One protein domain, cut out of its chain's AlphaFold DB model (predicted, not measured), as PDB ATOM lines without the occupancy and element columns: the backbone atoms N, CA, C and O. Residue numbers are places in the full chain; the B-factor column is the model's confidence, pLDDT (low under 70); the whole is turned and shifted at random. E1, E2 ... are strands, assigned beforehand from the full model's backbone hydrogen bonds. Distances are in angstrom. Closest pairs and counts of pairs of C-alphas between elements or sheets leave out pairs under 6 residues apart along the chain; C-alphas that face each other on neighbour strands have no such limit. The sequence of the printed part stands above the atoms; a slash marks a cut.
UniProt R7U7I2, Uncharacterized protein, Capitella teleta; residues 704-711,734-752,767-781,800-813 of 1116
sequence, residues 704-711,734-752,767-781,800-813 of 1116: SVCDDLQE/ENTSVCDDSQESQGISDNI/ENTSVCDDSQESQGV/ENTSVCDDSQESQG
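Overview. This is residues 704 to 711, 734 to 752, 767 to 781 and 800 to 813 of the 1116 residues of an uncharacterized protein of Capitella teleta (UniProt R7U7I2). A single open sheet of four long strands, E1, E2, E3 and E4, lies side by side in one layer like a gently bowed strip, hardly twisted and with no helix packed on its faces. The strands run the same way in chain order, and past the end of E2 the residues 746 to 752 turn away from the sheet and fold back over one face. The printed part has 56 residues with no named helix and four named strands; the sheet's order is E1 E2 E3 E4, all parallel, and the class is all strand. The whole is loose, with a radius of gyration of the C-alphas of 13.7 A and spans of 40 by 18 by 15 A.

Arrangement. E1, residues 704 to 711, is an edge strand whose one neighbour is E2, residues 734 to 745. They are parallel, at 3 degrees between their directions. The C-alphas of Ser 704 and Ser 737 face each other at 4.8 A, and those of Glu 711 and Glu 744 at 4.7 A. N 709 and O 741 are 2.8 A apart, within hydrogen-bond range, as are N 739 and O 705 at 2.9 A. E2 is an inner strand, and on its other side stands E3, residues 767 to 778, parallel to it at 1 degree. C-alphas 734 and 767 face each other at 5.0 A, and N 742 and O 774 are within hydrogen-bond range at 2.7 A. E4, residues 800 to 811, is the other edge strand, parallel to E3 at 1 degree. C-alphas 775 and 808 face each other at 4.6 A, and N 769 and O 801 are within hydrogen-bond range at 2.9 A. E1 and E4 are apart. From edge to edge the strands' lines turn by 2 degrees, and the sheet's C-alphas lie up to 3.6 A off their best plane.

Along the chain. E1 begins at C-alpha 704, at (86.562, 122.622, 14.327), and measures 22.6 A from first to last C-alpha. E2 begins at C-alpha 734, at (95.930, 120.629, 18.977), and measures 34.7 A. E3 and E4 each measure 35.1 A, and E4 ends at C-alpha 811, at (61.329, 129.192, 26.689).

Size, cuts and confidence. The C-alphas of Glu 734 and Gly 813 are the two farthest apart, 41.0 A. Three cuts leave out residues 712 to 733, 753 to 766 and 782 to 799, with C-alpha gaps of 32.7 A, 29.9 A and 39.6 A. Each link between strands runs across a cut. The mean pLDDT of the printed part is 82.4, and no printed residue is under 70.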
ATOM      1  N   SER A 704      87.924 122.306  13.880       78.12
ATOM      2  CA  SER A 704      86.562 122.622  14.327       78.12
ATOM      3  C   SER A 704      85.530 122.024  13.376       78.12
ATOM      4  O   SER A 704      85.744 121.976  12.158       78.12
ATOM      5  N   VAL A 705      84.423 121.547  13.937       83.19
ATOM      6  CA  VAL A 705      83.233 121.110  13.202       83.19
ATOM      7  C   VAL A 705      82.008 121.745  13.858       83.19
ATOM      8  O   VAL A 705      81.783 121.492  15.032       83.19
ATOM      9  N   CYS A 706      81.240 122.538  13.118       80.44
ATOM     10  CA  CYS A 706      80.014 123.191  13.593       80.44
ATOM     11  C   CYS A 706      78.852 122.866  12.631       80.44
ATOM     12  O   CYS A 706      79.067 122.820  11.415       80.44
ATOM     13  N   ASP A 707      77.648 122.626  13.147       86.19
ATOM     14  CA  ASP A 707      76.402 122.416  12.383       86.19
ATOM     15  C   ASP A 707      75.345 123.375  12.984       86.19
ATOM     16  O   ASP A 707      74.745 123.091  14.015       86.19
ATOM     17  N   ASP A 708      75.203 124.578  12.408       86.00
ATOM     18  CA  ASP A 708      74.480 125.710  13.019       86.00
ATOM     19  C   ASP A 708      73.069 125.869  12.415       86.00
ATOM     20  O   ASP A 708      72.879 126.484  11.357       86.00
ATOM     21  N   LEU A 709      72.038 125.366  13.093       85.69
ATOM     22  CA  LEU A 709      70.650 125.316  12.622       85.69
ATOM     23  C   LEU A 709      69.750 126.376  13.282       85.69
ATOM     24  O   LEU A 709      69.133 126.115  14.310       85.69
ATOM     25  N   GLN A 710      69.576 127.549  12.653       84.25
ATOM     26  CA  GLN A 710      68.756 128.645  13.219       84.25
ATOM     27  C   GLN A 710      67.445 128.920  12.439       84.25
ATOM     28  O   GLN A 710      67.462 129.552  11.378       84.25
ATOM     29  N   GLU A 711      66.274 128.523  12.962       86.75
ATOM     30  CA  GLU A 711      64.956 128.921  12.421       86.75
ATOM     31  C   GLU A 711      64.355 130.088  13.230       86.75
ATOM     32  O   GLU A 711      63.893 129.922  14.354       86.75
ATOM     33  N   GLU A 734      96.742 121.550  19.782       72.19
ATOM     34  CA  GLU A 734      95.930 120.629  18.977       72.19
ATOM     35  C   GLU A 734      94.515 120.624  19.582       72.19
ATOM     36  O   GLU A 734      94.234 119.877  20.515       72.19
ATOM     37  N   ASN A 735      93.656 121.533  19.104       70.62
ATOM     38  CA  ASN A 735      92.267 121.651  19.561       70.62
ATOM     39  C   ASN A 735      91.335 120.925  18.591       70.62
ATOM     40  O   ASN A 735      91.423 121.135  17.377       70.62
ATOM     41  N   THR A 736      90.423 120.120  19.133       78.12
ATOM     42  CA  THR A 736      89.310 119.507  18.401       78.12
ATOM     43  C   THR A 736      87.990 119.936  19.035       78.12
ATOM     44  O   THR A 736      87.668 119.458  20.115       78.12
ATOM     45  N   SER A 737      87.222 120.804  18.377       79.44
ATOM     46  CA  SER A 737      85.857 121.147  18.802       79.44
ATOM     47  C   SER A 737      84.817 120.563  17.846       79.44
ATOM     48  O   SER A 737      85.050 120.475  16.633       79.44
ATOM     49  N   VAL A 738      83.680 120.144  18.400       84.44
ATOM     50  CA  VAL A 738      82.485 119.723  17.662       84.44
ATOM     51  C   VAL A 738      81.262 120.362  18.320       84.44
ATOM     52  O   VAL A 738      81.022 120.082  19.486       84.44
ATOM     53  N   CYS A 739      80.499 121.171  17.589       80.44
ATOM     54  CA  CYS A 739      79.250 121.779  18.064       80.44
ATOM     55  C   CYS A 739      78.098 121.462  17.089       80.44
ATOM     56  O   CYS A 739      78.331 121.400  15.876       80.44
ATOM     57  N   ASP A 740      76.890 121.240  17.604       87.25
ATOM     58  CA  ASP A 740      75.633 121.044  16.857       87.25
ATOM     59  C   ASP A 740      74.600 122.005  17.493       87.25
ATOM     60  O   ASP A 740      74.067 121.738  18.566       87.25
ATOM     61  N   ASP A 741      74.411 123.187  16.895       86.31
ATOM     62  CA  ASP A 741      73.748 124.346  17.518       86.31
ATOM     63  C   ASP A 741      72.339 124.547  16.928       86.31
ATOM     64  O   ASP A 741      72.156 125.125  15.850       86.31
ATOM     65  N   SER A 742      71.300 124.110  17.638       87.81
ATOM     66  CA  SER A 742      69.900 124.118  17.200       87.81
ATOM     67  C   SER A 742      69.076 125.239  17.850       87.81
ATOM     68  O   SER A 742      68.750 125.188  19.028       87.81
ATOM     69  N   GLN A 743      68.676 126.257  17.083       84.75
ATOM     70  CA  GLN A 743      68.018 127.474  17.589       84.75
ATOM     71  C   GLN A 743      66.672 127.744  16.867       84.75
ATOM     72  O   GLN A 743      66.658 128.326  15.779       84.75
ATOM     73  N   GLU A 744      65.514 127.396  17.449       88.75
ATOM     74  CA  GLU A 744      64.186 127.810  16.938       88.75
ATOM     75  C   GLU A 744      63.617 129.001  17.741       88.75
ATOM     76  O   GLU A 744      63.201 128.861  18.887       88.75
ATOM     77  N   SER A 745      63.526 130.194  17.137       84.06
ATOM     78  CA  SER A 745      63.004 131.413  17.787       84.06
ATOM     79  C   SER A 745      61.753 131.976  17.097       84.06
ATOM     80  O   SER A 745      61.814 132.618  16.046       84.06
ATOM     81  N   GLN A 746      60.582 131.810  17.715       82.38
ATOM     82  CA  GLN A 746      59.292 132.366  17.284       82.38
ATOM     83  C   GLN A 746      58.911 133.663  18.042       82.38
ATOM     84  O   GLN A 746      57.747 133.850  18.412       82.38
ATOM     85  N   GLY A 747      59.874 134.561  18.287       83.94
ATOM     86  CA  GLY A 747      59.718 135.661  19.253       83.94
ATOM     87  C   GLY A 747      60.050 137.089  18.788       83.94
ATOM     88  O   GLY A 747      59.884 137.473  17.628       83.94
ATOM     89  N   ILE A 748      60.495 137.904  19.743       81.44
ATOM     90  CA  ILE A 748      61.419 139.026  19.514       81.44
ATOM     91  C   ILE A 748      62.713 138.641  20.239       81.44
ATOM     92  O   ILE A 748      62.605 138.218  21.382       81.44
ATOM     93  N   SER A 749      63.887 138.732  19.617       80.69
ATOM     94  CA  SER A 749      65.152 138.336  20.251       80.69
ATOM     95  C   SER A 749      66.220 139.411  20.078       80.69
ATOM     96  O   SER A 749      66.601 139.719  18.949       80.69
ATOM     97  N   ASP A 750      66.718 139.959  21.180       79.94
ATOM     98  CA  ASP A 750      67.762 140.987  21.198       79.94
ATOM     99  C   ASP A 750      69.062 140.338  21.726       79.94
ATOM    100  O   ASP A 750      69.486 140.569  22.858       79.94
ATOM    101  N   ASN A 751      69.678 139.468  20.916       76.50
ATOM    102  CA  ASN A 751      70.830 138.660  21.337       76.50
ATOM    103  C   ASN A 751      72.148 139.453  21.245       76.50
ATOM    104  O   ASN A 751      72.486 139.981  20.184       76.50
ATOM    105  N   ILE A 752      72.942 139.474  22.318       76.75
ATOM    106  CA  ILE A 752      74.274 140.089  22.367       76.75
ATOM    107  C   ILE A 752      75.315 139.023  22.720       76.75
ATOM    108  O   ILE A 752      75.326 138.523  23.841       76.75
ATOM    109  N   GLU A 767      96.072 119.724  24.442       74.06
ATOM    110  CA  GLU A 767      95.272 118.798  23.633       74.06
ATOM    111  C   GLU A 767      93.827 118.867  24.177       74.06
ATOM    112  O   GLU A 767      93.485 118.163  25.123       74.06
ATOM    113  N   ASN A 768      93.001 119.775  23.636       71.75
ATOM    114  CA  ASN A 768      91.607 119.973  24.068       71.75
ATOM    115  C   ASN A 768      90.637 119.281  23.106       71.75
ATOM    116  O   ASN A 768      90.757 119.435  21.888       71.75
ATOM    117  N   THR A 769      89.650 118.574  23.659       79.12
ATOM    118  CA  THR A 769      88.506 118.020  22.925       79.12
ATOM    119  C   THR A 769      87.204 118.504  23.560       79.12
ATOM    120  O   THR A 769      86.923 118.129  24.692       79.12
ATOM    121  N   SER A 770      86.405 119.295  22.848       80.00
ATOM    122  CA  SER A 770      85.050 119.674  23.278       80.00
ATOM    123  C   SER A 770      83.996 119.112  22.327       80.00
ATOM    124  O   SER A 770      84.235 118.995  21.118       80.00
ATOM    125  N   VAL A 771      82.844 118.736  22.884       85.00
ATOM    126  CA  VAL A 771      81.645 118.329  22.142       85.00
ATOM    127  C   VAL A 771      80.422 118.980  22.790       85.00
ATOM    128  O   VAL A 771      80.164 118.691  23.952       85.00
ATOM    129  N   CYS A 772      79.677 119.803  22.056       79.56
ATOM    130  CA  CYS A 772      78.432 120.425  22.525       79.56
ATOM    131  C   CYS A 772      77.270 120.110  21.558       79.56
ATOM    132  O   CYS A 772      77.503 119.979  20.351       79.56
ATOM    133  N   ASP A 773      76.055 119.963  22.083       87.88
ATOM    134  CA  ASP A 773      74.787 119.750  21.356       87.88
ATOM    135  C   ASP A 773      73.757 120.709  22.002       87.88
ATOM    136  O   ASP A 773      73.206 120.424  23.063       87.88
ATOM    137  N   ASP A 774      73.594 121.909  21.434       85.75
ATOM    138  CA  ASP A 774      72.946 123.066  22.078       85.75
ATOM    139  C   ASP A 774      71.557 123.320  21.465       85.75
ATOM    140  O   ASP A 774      71.433 123.819  20.346       85.75
ATOM    141  N   SER A 775      70.476 123.027  22.190       87.44
ATOM    142  CA  SER A 775      69.104 122.965  21.661       87.44
ATOM    143  C   SER A 775      68.142 123.965  22.318       87.44
ATOM    144  O   SER A 775      67.573 123.719  23.378       87.44
ATOM    145  N   GLN A 776      67.902 125.101  21.659       85.75
ATOM    146  CA  GLN A 776      67.099 126.228  22.151       85.75
ATOM    147  C   GLN A 776      65.781 126.390  21.354       85.75
ATOM    148  O   GLN A 776      65.806 126.737  20.171       85.75
ATOM    149  N   GLU A 777      64.605 126.258  21.987       89.31
ATOM    150  CA  GLU A 777      63.301 126.681  21.431       89.31
ATOM    151  C   GLU A 777      62.722 127.877  22.223       89.31
ATOM    152  O   GLU A 777      62.220 127.728  23.334       89.31
ATOM    153  N   SER A 778      62.722 129.083  21.640       84.44
ATOM    154  CA  SER A 778      62.160 130.312  22.236       84.44
ATOM    155  C   SER A 778      60.871 130.759  21.528       84.44
ATOM    156  O   SER A 778      60.880 131.187  20.374       84.44
ATOM    157  N   GLN A 779      59.731 130.747  22.223       82.38
ATOM    158  CA  GLN A 779      58.435 131.269  21.760       82.38
ATOM    159  C   GLN A 779      58.021 132.552  22.511       82.38
ATOM    160  O   GLN A 779      56.883 132.672  22.983       82.38
ATOM    161  N   GLY A 780      58.936 133.520  22.642       83.94
ATOM    162  CA  GLY A 780      58.781 134.615  23.607       83.94
ATOM    163  C   GLY A 780      59.244 136.014  23.184       83.94
ATOM    164  O   GLY A 780      59.059 136.464  22.050       83.94
ATOM    165  N   VAL A 781      59.803 136.729  24.160       80.81
ATOM    166  CA  VAL A 781      60.748 137.835  23.954       80.81
ATOM    167  C   VAL A 781      62.026 137.450  24.697       80.81
ATOM    168  O   VAL A 781      61.931 137.222  25.896       80.81
ATOM    169  N   GLU A 800      95.133 117.975  29.076       75.00
ATOM    170  CA  GLU A 800      94.274 117.111  28.256       75.00
ATOM    171  C   GLU A 800      92.840 117.246  28.801       75.00
ATOM    172  O   GLU A 800      92.493 116.620  29.802       75.00
ATOM    173  N   ASN A 801      92.042 118.133  28.199       73.19
ATOM    174  CA  ASN A 801      90.651 118.379  28.604       73.19
ATOM    175  C   ASN A 801      89.694 117.694  27.627       73.19
ATOM    176  O   ASN A 801      89.844 117.838  26.411       73.19
ATOM    177  N   THR A 802      88.701 116.987  28.164       79.75
ATOM    178  CA  THR A 802      87.559 116.446  27.418       79.75
ATOM    179  C   THR A 802      86.262 116.950  28.045       79.75
ATOM    180  O   THR A 802      85.932 116.522  29.146       79.75
ATOM    181  N   SER A 803      85.526 117.823  27.361       79.94
ATOM    182  CA  SER A 803      84.172 118.232  27.767       79.94
ATOM    183  C   SER A 803      83.120 117.664  26.816       79.94
ATOM    184  O   SER A 803      83.372 117.510  25.615       79.94
ATOM    185  N   VAL A 804      81.954 117.322  27.365       84.25
ATOM    186  CA  VAL A 804      80.752 116.936  26.617       84.25
ATOM    187  C   VAL A 804      79.537 117.606  27.263       84.25
ATOM    188  O   VAL A 804      79.263 117.314  28.422       84.25
ATOM    189  N   CYS A 805      78.814 118.448  26.530       79.94
ATOM    190  CA  CYS A 805      77.577 119.093  26.992       79.94
ATOM    191  C   CYS A 805      76.412 118.778  26.032       79.94
ATOM    192  O   CYS A 805      76.638 118.627  24.828       79.94
ATOM    193  N   ASP A 806      75.198 118.651  26.568       88.12
ATOM    194  CA  ASP A 806      73.922 118.447  25.855       88.12
ATOM    195  C   ASP A 806      72.925 119.435  26.505       88.12
ATOM    196  O   ASP A 806      72.404 119.183  27.589       88.12
ATOM    197  N   ASP A 807      72.773 120.627  25.916       85.38
ATOM    198  CA  ASP A 807      72.209 121.827  26.561       85.38
ATOM    199  C   ASP A 807      70.836 122.177  25.959       85.38
ATOM    200  O   ASP A 807      70.724 122.834  24.922       85.38
ATOM    201  N   SER A 808      69.745 121.769  26.610       87.44
ATOM    202  CA  SER A 808      68.374 121.891  26.098       87.44
ATOM    203  C   SER A 808      67.510 122.931  26.836       87.44
ATOM    204  O   SER A 808      67.366 122.920  28.056       87.44
ATOM    205  N   GLN A 809      66.888 123.856  26.098       85.50
ATOM    206  CA  GLN A 809      66.155 125.006  26.649       85.50
ATOM    207  C   GLN A 809      64.845 125.266  25.867       85.50
ATOM    208  O   GLN A 809      64.886 125.688  24.713       85.50
ATOM    209  N   GLU A 810      63.662 125.101  26.476       89.06
ATOM    210  CA  GLU A 810      62.364 125.527  25.909       89.06
ATOM    211  C   GLU A 810      61.796 126.739  26.682       89.06
ATOM    212  O   GLU A 810      61.292 126.609  27.796       89.06
ATOM    213  N   SER A 811      61.821 127.938  26.088       84.88
ATOM    214  CA  SER A 811      61.329 129.192  26.689       84.88
ATOM    215  C   SER A 811      60.051 129.705  26.009       84.88
ATOM    216  O   SER A 811      60.075 130.267  24.915       84.88
ATOM    217  N   GLN A 812      58.897 129.591  26.669       82.75
ATOM    218  CA  GLN A 812      57.604 130.147  26.234       82.75
ATOM    219  C   GLN A 812      57.237 131.435  27.004       82.75
ATOM    220  O   GLN A 812      56.125 131.559  27.532       82.75
ATOM    221  N   GLY A 813      58.162 132.399  27.092       83.50
ATOM    222  CA  GLY A 813      58.060 133.494  28.067       83.50
ATOM    223  C   GLY A 813      58.473 134.902  27.618       83.50
ATOM    224  O   GLY A 813      58.288 135.327  26.475       83.50
TER     225      GLY A 813